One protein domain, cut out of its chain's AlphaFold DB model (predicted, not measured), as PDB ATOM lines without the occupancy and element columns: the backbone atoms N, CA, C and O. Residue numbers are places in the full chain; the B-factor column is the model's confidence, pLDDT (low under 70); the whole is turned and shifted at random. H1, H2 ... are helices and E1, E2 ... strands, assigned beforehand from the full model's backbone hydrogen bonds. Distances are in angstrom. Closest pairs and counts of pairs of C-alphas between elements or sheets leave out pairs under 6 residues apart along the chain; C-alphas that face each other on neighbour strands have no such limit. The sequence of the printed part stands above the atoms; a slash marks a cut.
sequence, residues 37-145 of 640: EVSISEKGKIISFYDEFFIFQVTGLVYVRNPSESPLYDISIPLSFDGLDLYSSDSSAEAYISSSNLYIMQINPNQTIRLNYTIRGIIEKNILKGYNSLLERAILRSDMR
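AT A GLANCE: This is residues 37 to 145 of the 640 residues of an uncharacterized protein of Candidatus Woesearchaeota archaeon (UniProt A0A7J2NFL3). Look for a sandwich of strands, its sheets only partly face to face: E1, E2 and E7 form a long, twisted sheet with short E4 at one edge, and the smaller sheet of E3, E6 and E5 covers part of it. Short helix H1 sits at the side where edge strands E1 and E3 lie. The printed part has 109 residues, mostly strand, with named elements E1 E2 E3 E4 E5 E6 E7 H1; the antiparallel sheets run E1 E2 E7 E4 and E3 E6 E5. It is compact, radius of gyration of the C-alphas 14.6 A, spanning 52 by 25 by 19 A.

HOW THE PARTS SIT: Start at E1, residues 37 to 49, a hairpin with E2, residues 53 to 65; N 39 and O 63 are 2.8 A apart. E1 bends by 54 degrees at residue 43. E2 neighbours E7, residues 112 to 123 (N 58 and O 119, 2.9 A), and E7 neighbours E4, residues 85 to 88 (N 87 and O 118, 2.8 A). E3, residues 72 to 78, neighbours E6, residues 101 to 107 (N 77 and O 102, 2.9 A), which forms a hairpin with E5, residues 95 to 97 (N 96 and O 103, 3.0 A). The sheets' facing parts are 10.4 A centre to centre. H1, residues 134 to 140, is on the long sheet, closest C-alphas Ile 40 and Glu 136, 7.1 A, and only grazes the other; each of its O i to N i+4 pairs is within hydrogen-bond range.

IN THESE COORDINATES: Find C-alpha 37 at (261.643, 454.006, 398.257); E1 runs 36.0 A from there. E2 spans 35.8 A, E7 32.9 A. H1 ends at C-alpha 140, (251.687, 444.109, 395.052).

THE WHOLE: The farthest C-alphas, Tyr 50 and Glu 69, are 52.4 A apart. The printed part has no cut and no long link. Residues 50 to 51, 89 to 94 and 99 are under pLDDT 70.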
ATOM      1  N   GLU A  37     261.485 454.132 399.705       94.31
ATOM      2  CA  GLU A  37     261.643 454.006 398.257       94.31
ATOM      3  C   GLU A  37     262.109 452.586 397.919       94.31
ATOM      4  O   GLU A  37     263.189 452.162 398.335       94.31
ATOM      5  N   VAL A  38     261.312 451.864 397.131       94.38
ATOM      6  CA  VAL A  38     261.655 450.542 396.598       94.38
ATOM      7  C   VAL A  38     261.760 450.661 395.084       94.38
ATOM      8  O   VAL A  38     260.779 450.939 394.398       94.38
ATOM      9  N   SER A  39     262.968 450.489 394.553       95.44
ATOM     10  CA  SER A  39     263.231 450.557 393.112       95.44
ATOM     11  C   SER A  39     263.699 449.206 392.597       95.44
ATOM     12  O   SER A  39     264.594 448.588 393.171       95.44
ATOM     13  N   ILE A  40     263.102 448.746 391.505       95.88
ATOM     14  CA  ILE A  40     263.318 447.415 390.946       95.88
ATOM     15  C   ILE A  40     263.848 447.558 389.527       95.88
ATOM     16  O   ILE A  40     263.263 448.263 388.711       95.88
ATOM     17  N   SER A  41     264.939 446.861 389.229       93.94
ATOM     18  CA  SER A  41     265.455 446.711 387.873       93.94
ATOM     19  C   SER A  41     265.531 445.231 387.533       93.94
ATOM     20  O   SER A  41     266.290 444.498 388.162       93.94
ATOM     21  N   GLU A  42     264.744 444.780 386.560       92.31
ATOM     22  CA  GLU A  42     264.742 443.388 386.106       92.31
ATOM     23  C   GLU A  42     265.164 443.264 384.645       92.31
ATOM     24  O   GLU A  42     264.872 444.099 383.792       92.31
ATOM     25  N   LYS A  43     265.846 442.170 384.328       89.38
ATOM     26  CA  LYS A  43     266.127 441.768 382.954       89.38
ATOM     27  C   LYS A  43     266.012 440.265 382.835       89.38
ATOM     28  O   LYS A  43     266.415 439.526 383.737       89.38
ATOM     29  N   GLY A  44     265.509 439.788 381.712       83.06
ATOM     30  CA  GLY A  44     265.421 438.355 381.512       83.06
ATOM     31  C   GLY A  44     264.542 437.968 380.354       83.06
ATOM     32  O   GLY A  44     264.313 438.742 379.429       83.06
ATOM     33  N   LYS A  45     264.061 436.734 380.419       79.50
ATOM     34  CA  LYS A  45     263.219 436.173 379.381       79.50
ATOM     35  C   LYS A  45     262.106 435.318 379.951       79.50
ATOM     36  O   LYS A  45     262.258 434.680 380.998       79.50
ATOM     37  N   ILE A  46     261.004 435.306 379.219       83.44
ATOM     38  CA  ILE A  46     259.874 434.409 379.415       83.44
ATOM     39  C   ILE A  46     259.769 433.581 378.150       83.44
ATOM     40  O   ILE A  46     259.801 434.140 377.061       83.44
ATOM     41  N   ILE A  47     259.651 432.270 378.278       78.12
ATOM     42  CA  ILE A  47     259.452 431.384 377.132       78.12
ATOM     43  C   ILE A  47     258.084 430.743 377.264       78.12
ATOM     44  O   ILE A  47     257.831 430.032 378.235       78.12
ATOM     45  N   SER A  48     257.215 431.004 376.292       79.75
ATOM     46  CA  SER A  48     255.971 430.271 376.098       79.75
ATOM     47  C   SER A  48     256.287 428.908 375.490       79.75
ATOM     48  O   SER A  48     256.931 428.821 374.445       79.75
ATOM     49  N   PHE A  49     255.839 427.846 376.144       70.94
ATOM     50  CA  PHE A  49     256.051 426.462 375.751       70.94
ATOM     51  C   PHE A  49     254.695 425.763 375.625       70.94
ATOM     52  O   PHE A  49     253.869 425.827 376.540       70.94
ATOM     53  N   TYR A  50     254.449 425.128 374.474       67.31
ATOM     54  CA  TYR A  50     253.153 424.537 374.108       67.31
ATOM     55  C   TYR A  50     251.925 425.459 374.269       67.31
ATOM     56  O   TYR A  50     250.825 424.948 374.466       67.31
ATOM     57  N   ASP A  51     252.112 426.782 374.213       66.19
ATOM     58  CA  ASP A  51     251.095 427.834 374.424       66.19
ATOM     59  C   ASP A  51     250.402 427.851 375.800       66.19
ATOM     60  O   ASP A  51     249.543 428.694 376.061       66.19
ATOM     61  N   GLU A  52     250.797 426.954 376.702       71.25
ATOM     62  CA  GLU A  52     250.136 426.727 377.992       71.25
ATOM     63  C   GLU A  52     251.100 426.887 379.175       71.25
ATOM     64  O   GLU A  52     250.670 427.183 380.287       71.25
ATOM     65  N   PHE A  53     252.411 426.767 378.952       77.50
ATOM     66  CA  PHE A  53     253.425 426.911 379.994       77.50
ATOM     67  C   PHE A  53     254.329 428.101 379.741       77.50
ATOM     68  O   PHE A  53     254.713 428.389 378.615       77.50
ATOM     69  N   PHE A  54     254.741 428.754 380.820       80.56
ATOM     70  CA  PHE A  54     255.638 429.895 380.774       80.56
ATOM     71  C   PHE A  54     256.846 429.610 381.654       80.56
ATOM     72  O   PHE A  54     256.721 429.448 382.872       80.56
ATOM     73  N   ILE A  55     258.016 429.527 381.023       78.94
ATOM     74  CA  ILE A  55     259.304 429.366 381.691       78.94
ATOM     75  C   ILE A  55     259.873 430.756 381.946       78.94
ATOM     76  O   ILE A  55     260.158 431.500 381.010       78.94
ATOM     77  N   PHE A  56     260.054 431.097 383.214       83.31
ATOM     78  CA  PHE A  56     260.621 432.366 383.645       83.31
ATOM     79  C   PHE A  56     262.099 432.187 383.974       83.31
ATOM     80  O   PHE A  56     262.475 431.270 384.707       83.31
ATOM     81  N   GLN A  57     262.927 433.090 383.459       82.00
ATOM     82  CA  GLN A  57     264.316 433.251 383.867       82.00
ATOM     83  C   GLN A  57     264.640 434.744 383.887       82.00
ATOM     84  O   GLN A  57     264.983 435.339 382.864       82.00
ATOM     85  N   VAL A  58     264.514 435.345 385.066       85.56
ATOM     86  CA  VAL A  58     264.678 436.784 385.269       85.56
ATOM     87  C   VAL A  58     265.728 437.017 386.338       85.56
ATOM     88  O   VAL A  58     265.715 436.392 387.388       85.56
ATOM     89  N   THR A  59     266.670 437.899 386.054       87.56
ATOM     90  CA  THR A  59     267.629 438.413 387.031       87.56
ATOM     91  C   THR A  59     267.246 439.839 387.353       87.56
ATOM     92  O   THR A  59     266.916 440.595 386.440       87.56
ATOM     93  N   GLY A  60     267.316 440.217 388.618       89.62
ATOM     94  CA  GLY A  60     266.959 441.558 389.027       89.62
ATOM     95  C   GLY A  60     267.844 442.092 390.132       89.62
ATOM     96  O   GLY A  60     268.594 441.364 390.780       89.62
ATOM     97  N   LEU A  61     267.741 443.398 390.310       91.56
ATOM     98  CA  LEU A  61     268.374 444.164 391.362       91.56
ATOM     99  C   LEU A  61     267.291 445.007 392.025       91.56
ATOM    100  O   LEU A  61     266.568 445.742 391.350       91.56
ATOM    101  N   VAL A  62     267.164 444.873 393.341       93.44
ATOM    102  CA  VAL A  62     266.256 445.690 394.147       93.44
ATOM    103  C   VAL A  62     267.066 446.661 394.987       93.44
ATOM    104  O   VAL A  62     268.076 446.298 395.596       93.44
ATOM    105  N   TYR A  63     266.612 447.907 394.988       93.69
ATOM    106  CA  TYR A  63     267.118 448.989 395.806       93.69
ATOM    107  C   TYR A  63     266.049 449.343 396.826       93.69
ATOM    108  O   TYR A  63     264.919 449.649 396.443       93.69
ATOM    109  N   VAL A  64     266.410 449.339 398.102       92.75
ATOM    110  CA  VAL A  64     265.548 449.856 399.167       92.75
ATOM    111  C   VAL A  64     266.265 451.023 399.811       92.75
ATOM    112  O   VAL A  64     267.398 450.875 400.268       92.75
ATOM    113  N   ARG A  65     265.639 452.198 399.795       93.56
ATOM    114  CA  ARG A  65     266.217 453.438 400.304       93.56
ATOM    115  C   ARG A  65     265.331 454.033 401.385       93.56
ATOM    116  O   ARG A  65     264.131 454.193 401.189       93.56
ATOM    117  N   ASN A  66     265.968 454.403 402.489       92.56
ATOM    118  CA  ASN A  66     265.369 455.178 403.567       92.56
ATOM    119  C   ASN A  66     265.668 456.663 403.312       92.56
ATOM    120  O   ASN A  66     266.815 457.069 403.505       92.56
ATOM    121  N   PRO A  67     264.705 457.461 402.820       89.69
ATOM    122  CA  PRO A  67     264.910 458.898 402.642       89.69
ATOM    123  C   PRO A  67     264.919 459.679 403.966       89.69
ATOM    124  O   PRO A  67     265.484 460.769 403.993       89.69
ATOM    125  N   SER A  68     264.376 459.115 405.052       86.88
ATOM    126  CA  SER A  68     264.186 459.856 406.299       86.88
ATOM    127  C   SER A  68     265.479 460.045 407.090       86.88
ATOM    128  O   SER A  68     266.487 459.359 406.882       86.88
ATOM    129  N   GLU A  69     265.428 460.964 408.054       85.12
ATOM    130  CA  GLU A  69     266.522 461.250 408.987       85.12
ATOM    131  C   GLU A  69     266.647 460.232 410.133       85.12
ATOM    132  O   GLU A  69     267.619 460.282 410.890       85.12
ATOM    133  N   SER A  70     265.722 459.272 410.236       83.81
ATOM    134  CA  SER A  70     265.720 458.242 411.277       83.81
ATOM    135  C   SER A  70     266.017 456.853 410.717       83.81
ATOM    136  O   SER A  70     265.554 456.515 409.626       83.81
ATOM    137  N   PRO A  71     266.790 456.018 411.436       82.62
ATOM    138  CA  PRO A  71     267.021 454.641 411.024       82.62
ATOM    139  C   PRO A  71     265.724 453.829 411.103       82.62
ATOM    140  O   PRO A  71     264.922 454.013 412.019       82.62
ATOM    141  N   LEU A  72     265.565 452.900 410.166       83.06
ATOM    142  CA  LEU A  72     264.548 451.853 410.227       83.06
ATOM    143  C   LEU A  72     265.216 450.517 410.541       83.06
ATOM    144  O   LEU A  72     266.343 450.270 410.101       83.06
ATOM    145  N   TYR A  73     264.500 449.662 411.261       80.62
ATOM    146  CA  TYR A  73     264.961 448.345 411.690       80.62
ATOM    147  C   TYR A  73     263.957 447.276 411.280       80.62
ATOM    148  O   TYR A  73     262.788 447.592 411.076       80.62
ATOM    149  N   ASP A  74     264.437 446.038 411.161       75.81
ATOM    150  CA  ASP A  74     263.642 444.823 410.966       75.81
ATOM    151  C   ASP A  74     262.536 444.971 409.912       75.81
ATOM    152  O   ASP A  74     261.385 444.579 410.112       75.81
ATOM    153  N   ILE A  75     262.892 445.554 408.764       84.88
ATOM    154  CA  ILE A  75     261.962 445.731 407.657       84.88
ATOM    155  C   ILE A  75     261.702 444.369 407.022       84.88
ATOM    156  O   ILE A  75     262.635 443.694 406.572       84.88
ATOM    157  N   SER A  76     260.429 444.000 406.913       87.38
ATOM    158  CA  SER A  76     259.985 442.831 406.159       87.38
ATOM    159  C   SER A  76     259.017 443.254 405.061       87.38
ATOM    160  O   SER A  76     257.976 443.850 405.333       87.38
ATOM    161  N   ILE A  77     259.377 442.956 403.812       89.38
ATOM    162  CA  ILE A  77     258.532 443.160 402.633       89.38
ATOM    163  C   ILE A  77     258.041 441.790 402.158       89.38
ATOM    164  O   ILE A  77     258.842 441.034 401.599       89.38
ATOM    165  N   PRO A  78     256.751 441.469 402.338       86.31
ATOM    166  CA  PRO A  78     256.160 440.243 401.826       86.31
ATOM    167  C   PRO A  78     256.228 440.126 400.307       86.31
ATOM    168  O   PRO A  78     256.172 441.125 399.591       86.31
ATOM    169  N   LEU A  79     256.364 438.892 399.820       87.19
ATOM    170  CA  LEU A  79     256.534 438.533 398.417       87.19
ATOM    171  C   LEU A  79     255.685 437.303 398.065       87.19
ATOM    172  O   LEU A  79     255.744 436.269 398.728       87.19
ATOM    173  N   SER A  80     254.958 437.366 396.947       87.88
ATOM    174  CA  SER A  80     254.221 436.218 396.399       87.88
ATOM    175  C   SER A  80     254.550 435.942 394.929       87.88
ATOM    176  O   SER A  80     254.060 436.609 394.013       87.88
ATOM    177  N   PHE A  81     255.312 434.874 394.683       79.94
ATOM    178  CA  PHE A  81     255.794 434.491 393.349       79.94
ATOM    179  C   PHE A  81     254.958 433.427 392.618       79.94
ATOM    180  O   PHE A  81     255.417 432.871 391.624       79.94
ATOM    181  N   ASP A  82     253.746 433.105 393.086       76.44
ATOM    182  CA  ASP A  82     252.861 432.070 392.507       76.44
ATOM    183  C   ASP A  82     253.548 430.698 392.321       76.44
ATOM    184  O   ASP A  82     253.137 429.867 391.511       76.44
ATOM    185  N   GLY A  83     254.590 430.445 393.112       70.00
ATOM    186  CA  GLY A  83     255.421 429.263 393.000       70.00
ATOM    187  C   GLY A  83     256.527 429.358 391.953       70.00
ATOM    188  O   GLY A  83     256.937 428.306 391.502       70.00
ATOM    189  N   LEU A  84     257.041 430.532 391.563       77.75
ATOM    190  CA  LEU A  84     258.397 430.686 390.995       77.75
ATOM    191  C   LEU A  84     259.448 430.663 392.118       77.75
ATOM    192  O   LEU A  84     259.139 430.980 393.261       77.75
ATOM    193  N   ASP A  85     260.652 430.181 391.820       72.94
ATOM    194  CA  ASP A  85     261.778 430.175 392.753       72.94
ATOM    195  C   ASP A  85     262.433 431.543 392.731       72.94
ATOM    196  O   ASP A  85     262.617 432.126 391.660       72.94
ATOM    197  N   LEU A  86     262.863 431.990 393.901       78.69
ATOM    198  CA  LEU A  86     263.647 433.195 394.077       78.69
ATOM    199  C   LEU A  86     264.963 432.829 394.747       78.69
ATOM    200  O   LEU A  86     264.987 432.228 395.819       78.69
ATOM    201  N   TYR A  87     266.054 433.207 394.103       73.94
ATOM    202  CA  TYR A  87     267.407 433.014 394.594       73.94
ATOM    203  C   TYR A  87     268.036 434.385 394.807       73.94
ATOM    204  O   TYR A  87     268.086 435.181 393.873       73.94
ATOM    205  N   SER A  88     268.535 434.663 396.007       75.25
ATOM    206  CA  SER A  88     269.384 435.833 396.247       75.25
ATOM    207  C   SER A  88     270.839 435.472 395.961       75.25
ATOM    208  O   SER A  88     271.297 434.415 396.392       75.25
ATOM    209  N   SER A  89     271.568 436.327 395.242       65.25
ATOM    210  CA  SER A  89     273.022 436.166 395.085       65.25
ATOM    211  C   SER A  89     273.827 436.966 396.112       65.25
ATOM    212  O   SER A  89     275.007 436.687 396.298       65.25
ATOM    213  N   ASP A  90     273.187 437.922 396.795       66.00
ATOM    214  CA  ASP A  90     273.848 438.944 397.615       66.00
ATOM    215  C   ASP A  90     273.296 438.962 399.051       66.00
ATOM    216  O   ASP A  90     273.031 440.018 399.622       66.00
ATOM    217  N   SER A  91     273.100 437.787 399.652       61.03
ATOM    218  CA  SER A  91     272.710 437.698 401.062       61.03
ATOM    219  C   SER A  91     273.831 438.227 401.961       61.03
ATOM    220  O   SER A  91     274.955 437.718 401.914       61.03
ATOM    221  N   SER A  92     273.521 439.204 402.811       63.34
ATOM    222  CA  SER A  92     274.415 439.713 403.852       63.34
ATOM    223  C   SER A  92     273.773 439.560 405.233       63.34
ATOM    224  O   SER A  92     272.601 439.209 405.353       63.34
ATOM    225  N   ALA A  93     274.536 439.837 406.294       56.12
ATOM    226  CA  ALA A  93     273.980 439.909 407.647       56.12
ATOM    227  C   ALA A  93     272.978 441.070 407.818       56.12
ATOM    228  O   ALA A  93     272.195 441.060 408.759       56.12
ATOM    229  N   GLU A  94     273.005 442.065 406.925       65.25
ATOM    230  CA  GLU A  94     272.179 443.274 407.013       65.25
ATOM    231  C   GLU A  94     270.889 443.157 406.195       65.25
ATOM    232  O   GLU A  94     269.894 443.796 406.529       65.25
ATOM    233  N   ALA A  95     270.884 442.348 405.131       75.69
ATOM    234  CA  ALA A  95     269.708 442.132 404.300       75.69
ATOM    235  C   ALA A  95     269.800 440.838 403.482       75.69
ATOM    236  O   ALA A  95     270.868 440.456 402.995       75.69
ATOM    237  N   TYR A  96     268.660 440.182 403.285       79.19
ATOM    238  CA  TYR A  96     268.548 438.987 402.457       79.19
ATOM    239  C   TYR A  96     267.141 438.845 401.877       79.19
ATOM    240  O   TYR A  96     266.183 439.467 402.332       79.19
ATOM    241  N   ILE A  97     267.017 438.012 400.846       78.62
ATOM    242  CA  ILE A  97     265.738 437.715 400.203       78.62
ATOM    243  C   ILE A  97     265.457 436.223 400.369       78.62
ATOM    244  O   ILE A  97     266.287 435.387 400.007       78.62
ATOM    245  N   SER A  98     264.290 435.908 400.922       73.88
ATOM    246  CA  SER A  98     263.739 434.556 401.057       73.88
ATOM    247  C   SER A  98     262.635 434.317 400.020       73.88
ATOM    248  O   SER A  98     262.255 435.228 399.291       73.88
ATOM    249  N   SER A  99     262.086 433.102 399.949       69.75
ATOM    250  CA  SER A  99     260.995 432.772 399.018       69.75
ATOM    251  C   SER A  99     259.689 433.529 399.282       69.75
ATOM    252  O   SER A  99     258.866 433.627 398.372       69.75
ATOM    253  N   SER A 100     259.494 434.027 400.503       74.25
ATOM    254  CA  SER A 100     258.258 434.669 400.962       74.25
ATOM    255  C   SER A 100     258.436 436.136 401.332       74.25
ATOM    256  O   SER A 100     257.464 436.871 401.270       74.25
ATOM    257  N   ASN A 101     259.644 436.579 401.682       82.31
ATOM    258  CA  ASN A 101     259.895 437.923 402.204       82.31
ATOM    259  C   ASN A 101     261.270 438.458 401.771       82.31
ATOM    260  O   ASN A 101     262.255 437.713 401.714       82.31
ATOM    261  N   LEU A 102     261.363 439.769 401.555       85.56
ATOM    262  CA  LEU A 102     262.619 440.520 401.544       85.56
ATOM    263  C   LEU A 102     262.831 441.131 402.930       85.56
ATOM    264  O   LEU A 102     261.993 441.890 403.408       85.56
ATOM    265  N   TYR A 103     263.950 440.790 403.564       83.12
ATOM    266  CA  TYR A 103     264.287 441.216 404.917       83.12
ATOM    267  C   TYR A 103     265.460 442.191 404.910       83.12
ATOM    268  O   TYR A 103     266.480 441.948 404.259       83.12
ATOM    269  N   ILE A 104     265.336 443.269 405.680       82.12
ATOM    270  CA  ILE A 104     266.398 444.247 405.925       82.12
ATOM    271  C   ILE A 104     266.454 444.502 407.428       82.12
ATOM    272  O   ILE A 104     265.524 445.059 407.998       82.12
ATOM    273  N   MET A 105     267.552 444.113 408.068       79.12
ATOM    274  CA  MET A 105     267.718 444.228 409.522       79.12
ATOM    275  C   MET A 105     267.827 445.689 409.966       79.12
ATOM    276  O   MET A 105     267.292 446.076 410.998       79.12
ATOM    277  N   GLN A 106     268.517 446.517 409.180       83.56
ATOM    278  CA  GLN A 106     268.653 447.943 409.453       83.56
ATOM    279  C   GLN A 106     268.929 448.722 408.169       83.56
ATOM    280  O   GLN A 106     269.721 448.302 407.324       83.56
ATOM    281  N   ILE A 107     268.335 449.907 408.058       85.31
ATOM    282  CA  ILE A 107     268.685 450.896 407.041       85.31
ATOM    283  C   ILE A 107     268.821 452.276 407.686       85.31
ATOM    284  O   ILE A 107     267.869 452.861 408.208       85.31
ATOM    285  N   ASN A 108     270.047 452.796 407.677       88.19
ATOM    286  CA  ASN A 108     270.358 454.097 408.255       88.19
ATOM    287  C   ASN A 108     269.738 455.243 407.442       88.19
ATOM    288  O   ASN A 108     269.366 455.049 406.279       88.19
ATOM    289  N   PRO A 109     269.665 456.448 408.030       90.25
ATOM    290  CA  PRO A 109     269.196 457.635 407.330       90.25
ATOM    291  C   PRO A 109     269.910 457.840 405.994       90.25
ATOM    292  O   PRO A 109     271.138 457.751 405.921       90.25
ATOM    293  N   ASN A 110     269.149 458.114 404.934       87.81
ATOM    294  CA  ASN A 110     269.649 458.309 403.568       87.81
ATOM    295  C   ASN A 110     270.448 457.132 402.967       87.81
ATOM    296  O   ASN A 110     271.064 457.276 401.905       87.81
ATOM    297  N   GLN A 111     270.441 455.955 403.600       91.50
ATOM    298  CA  GLN A 111     271.118 454.765 403.092       91.50
ATOM    299  C   GLN A 111     270.283 454.086 401.998       91.50
ATOM    300  O   GLN A 111     269.057 454.163 401.972       91.50
ATOM    301  N   THR A 112     270.961 453.397 401.078       92.94
ATOM    302  CA  THR A 112     270.337 452.506 400.091       92.94
ATOM    303  C   THR A 112     270.944 451.115 400.198       92.94
ATOM    304  O   THR A 112     272.153 450.955 400.022       92.94
ATOM    305  N   ILE A 113     270.101 450.119 400.443       89.94
ATOM    306  CA  ILE A 113     270.445 448.699 400.393       89.94
ATOM    307  C   ILE A 113     270.210 448.184 398.977       89.94
ATOM    308  O   ILE A 113     269.271 448.607 398.301       89.94
ATOM    309  N   ARG A 114     271.091 447.295 398.513       91.00
ATOM    310  CA  ARG A 114     271.072 446.734 397.159       91.00
ATOM    311  C   ARG A 114     271.172 445.224 397.240       91.00
ATOM    312  O   ARG A 114     272.096 444.729 397.876       91.00
ATOM    313  N   LEU A 115     270.254 444.519 396.588       89.44
ATOM    314  CA  LEU A 115     270.229 443.057 396.579       89.44
ATOM    315  C   LEU A 115     270.016 442.543 395.160       89.44
ATOM    316  O   LEU A 115     269.006 442.850 394.522       89.44
ATOM    317  N   ASN A 116     270.960 441.740 394.675       86.81
ATOM    318  CA  ASN A 116     270.785 440.985 393.443       86.81
ATOM    319  C   ASN A 116     269.992 439.700 393.712       86.81
ATOM    320  O   ASN A 116     270.193 438.996 394.711       86.81
ATOM    321  N   TYR A 117     269.091 439.381 392.789       86.69
ATOM    322  CA  TYR A 117     268.265 438.186 392.847       86.69
ATOM    323  C   TYR A 117     268.008 437.598 391.463       86.69
ATOM    324  O   TYR A 117     268.261 438.194 390.417       86.69
ATOM    325  N   THR A 118     267.519 436.368 391.456       83.56
ATOM    326  CA  THR A 118     267.173 435.613 390.262       83.56
ATOM    327  C   THR A 118     265.869 434.867 390.501       83.56
ATOM    328  O   THR A 118     265.778 434.072 391.430       83.56
ATOM    329  N   ILE A 119     264.882 435.098 389.641       84.94
ATOM    330  CA  ILE A 119     263.593 434.413 389.630       84.94
ATOM    331  C   ILE A 119     263.595 433.366 388.517       84.94
ATOM    332  O   ILE A 119     263.909 433.676 387.361       84.94
ATOM    333  N   ARG A 120     263.251 432.118 388.847       80.94
ATOM    334  CA  ARG A 120     263.168 431.014 387.878       80.94
ATOM    335  C   ARG A 120     261.970 430.119 388.135       80.94
ATOM    336  O   ARG A 120     261.589 429.910 389.275       80.94
ATOM    337  N   GLY A 121     261.400 429.524 387.098       74.69
ATOM    338  CA  GLY A 121     260.386 428.487 387.283       74.69
ATOM    339  C   GLY A 121     259.459 428.327 386.094       74.69
ATOM    340  O   GLY A 121     259.595 429.027 385.096       74.69
ATOM    341  N   ILE A 122     258.523 427.388 386.218       77.19
ATOM    342  CA  ILE A 122     257.555 427.040 385.177       77.19
ATOM    343  C   ILE A 122     256.159 427.107 385.784       77.19
ATOM    344  O   ILE A 122     255.923 426.508 386.835       77.19
ATOM    345  N   ILE A 123     255.252 427.827 385.128       82.56
ATOM    346  CA  ILE A 123     253.857 427.999 385.554       82.56
ATOM    347  C   ILE A 123     252.909 428.002 384.344       82.56
ATOM    348  O   ILE A 123     253.336 428.272 383.226       82.56
ATOM    349  N   GLU A 124     251.619 427.749 384.564       80.62
ATOM    350  CA  GLU A 124     250.584 427.626 383.510       80.62
ATOM    351  C   GLU A 124     250.034 428.971 382.992       80.62
ATOM    352  O   GLU A 124     249.017 429.037 382.304       80.62
ATOM    353  N   LYS A 125     250.633 430.094 383.397       83.69
ATOM    354  CA  LYS A 125     250.143 431.427 383.031       83.69
ATOM    355  C   LYS A 125     251.273 432.433 382.929       83.69
ATOM    356  O   LYS A 125     252.185 432.445 383.753       83.69
ATOM    357  N   ASN A 126     251.167 433.352 381.973       83.62
ATOM    358  CA  ASN A 126     252.053 434.504 381.926       83.62
ATOM    359  C   ASN A 126     251.662 435.503 383.023       83.62
ATOM    360  O   ASN A 126     250.758 436.320 382.840       83.62
ATOM    361  N   ILE A 127     252.341 435.432 384.167       83.19
ATOM    362  CA  ILE A 127     252.062 436.315 385.304       83.19
ATOM    363  C   ILE A 127     252.578 437.740 385.131       83.19
ATOM    364  O   ILE A 127     252.141 438.602 385.886       83.19
ATOM    365  N   LEU A 128     253.454 438.007 384.156       83.31
ATOM    366  CA  LEU A 128     253.956 439.360 383.897       83.31
ATOM    367  C   LEU A 128     252.921 440.224 383.157       83.31
ATOM    368  O   LEU A 128     253.039 441.444 383.113       83.31
ATOM    369  N   LYS A 129     251.870 439.624 382.582       77.50
ATOM    370  CA  LYS A 129     250.848 440.368 381.837       77.50
ATOM    371  C   LYS A 129     250.166 441.410 382.740       77.50
ATOM    372  O   LYS A 129     249.380 441.048 383.612       77.50
ATOM    373  N   GLY A 130     250.439 442.692 382.485       76.06
ATOM    374  CA  GLY A 130     249.895 443.827 383.244       76.06
ATOM    375  C   GLY A 130     250.811 444.389 384.338       76.06
ATOM    376  O   GLY A 130     250.379 445.284 385.054       76.06
ATOM    377  N   TYR A 131     252.048 443.898 384.454       81.88
ATOM    378  CA  TYR A 131     253.060 444.385 385.397       81.88
ATOM    379  C   TYR A 131     254.363 444.688 384.657       81.88
ATOM    380  O   TYR A 131     254.651 444.054 383.641       81.88
ATOM    381  N   ASN A 132     255.159 445.629 385.169       82.62
ATOM    382  CA  ASN A 132     256.451 445.928 384.558       82.62
ATOM    383  C   ASN A 132     257.490 444.884 384.973       82.62
ATOM    384  O   ASN A 132     258.246 444.434 384.128       82.62
ATOM    385  N   SER A 133     257.499 444.448 386.237       90.88
ATOM    386  CA  SER A 133     258.458 443.456 386.753       90.88
ATOM    387  C   SER A 133     257.785 442.343 387.573       90.88
ATOM    388  O   SER A 133     256.673 442.503 388.084       90.88
ATOM    389  N   LEU A 134     258.451 441.193 387.706       91.56
ATOM    390  CA  LEU A 134     257.988 440.061 388.510       91.56
ATOM    391  C   LEU A 134     258.053 440.361 390.009       91.56
ATOM    392  O   LEU A 134     257.113 440.012 390.723       91.56
ATOM    393  N   LEU A 135     259.125 440.998 390.489       91.50
ATOM    394  CA  LEU A 135     259.248 441.366 391.900       91.50
ATOM    395  C   LEU A 135     258.219 442.430 392.309       91.50
ATOM    396  O   LEU A 135     257.611 442.297 393.366       91.50
ATOM    397  N   GLU A 136     257.957 443.440 391.473       91.88
ATOM    398  CA  GLU A 136     256.887 444.421 391.727       91.88
ATOM    399  C   GLU A 136     255.549 443.716 391.908       91.88
ATOM    400  O   GLU A 136     254.856 443.927 392.900       91.88
ATOM    401  N   ARG A 137     255.205 442.824 390.974       91.38
ATOM    402  CA  ARG A 137     253.994 442.021 391.087       91.38
ATOM    403  C   ARG A 137     253.968 441.233 392.396       91.38
ATOM    404  O   ARG A 137     252.910 441.147 393.012       91.38
ATOM    405  N   ALA A 138     255.089 440.626 392.784       89.88
ATOM    406  CA  ALA A 138     255.173 439.826 393.998       89.88
ATOM    407  C   ALA A 138     254.876 440.648 395.259       89.88
ATOM    408  O   ALA A 138     254.163 440.139 396.117       89.88
ATOM    409  N   ILE A 139     255.345 441.900 395.318       90.25
ATOM    410  CA  ILE A 139     255.071 442.857 396.406       90.25
ATOM    411  C   ILE A 139     253.606 443.323 396.381       90.25
ATOM    412  O   ILE A 139     252.938 443.383 397.410       90.25
ATOM    413  N   LEU A 140     253.073 443.642 395.197       88.69
ATOM    414  CA  LEU A 140     251.687 444.109 395.052       88.69
ATOM    415  C   LEU A 140     250.653 443.015 395.365       88.69
ATOM    416  O   LEU A 140     249.509 443.316 395.688       88.69
ATOM    417  N   ARG A 141     251.031 441.738 395.237       85.44
ATOM    418  CA  ARG A 141     250.170 440.579 395.522       85.44
ATOM    419  C   ARG A 141     250.069 440.229 397.003       85.44
ATOM    420  O   ARG A 141     249.182 439.457 397.348       85.44
ATOM    421  N   SER A 142     250.976 440.727 397.830       76.00
ATOM    422  CA  SER A 142     251.083 440.402 399.252       76.00
ATOM    423  C   SER A 142     250.570 441.541 400.138       76.00
ATOM    424  O   SER A 142     251.164 441.860 401.165       76.00
ATOM    425  N   ASP A 143     249.496 442.196 399.689       71.31
ATOM    426  CA  ASP A 143     248.773 443.280 400.369       71.31
ATOM    427  C   ASP A 143     249.608 444.525 400.738       71.31
ATOM    428  O   ASP A 143     249.117 445.408 401.436       71.31
ATOM    429  N   MET A 144     250.853 444.634 400.249       74.62
ATOM    430  CA  MET A 144     251.791 445.743 400.507       74.62
ATOM    431  C   MET A 144     252.059 446.049 401.994       74.62
ATOM    432  O   MET A 144     252.543 447.133 402.324       74.62
ATOM    433  N   ARG A 145     251.790 445.101 402.898       82.56
ATOM    434  CA  ARG A 145     252.036 445.260 404.338       82.56
ATOM    435  C   ARG A 145     253.528 445.171 404.624       82.56
ATOM    436  O   ARG A 145     254.077 444.081 404.741       82.56
TER     437      ARG A 145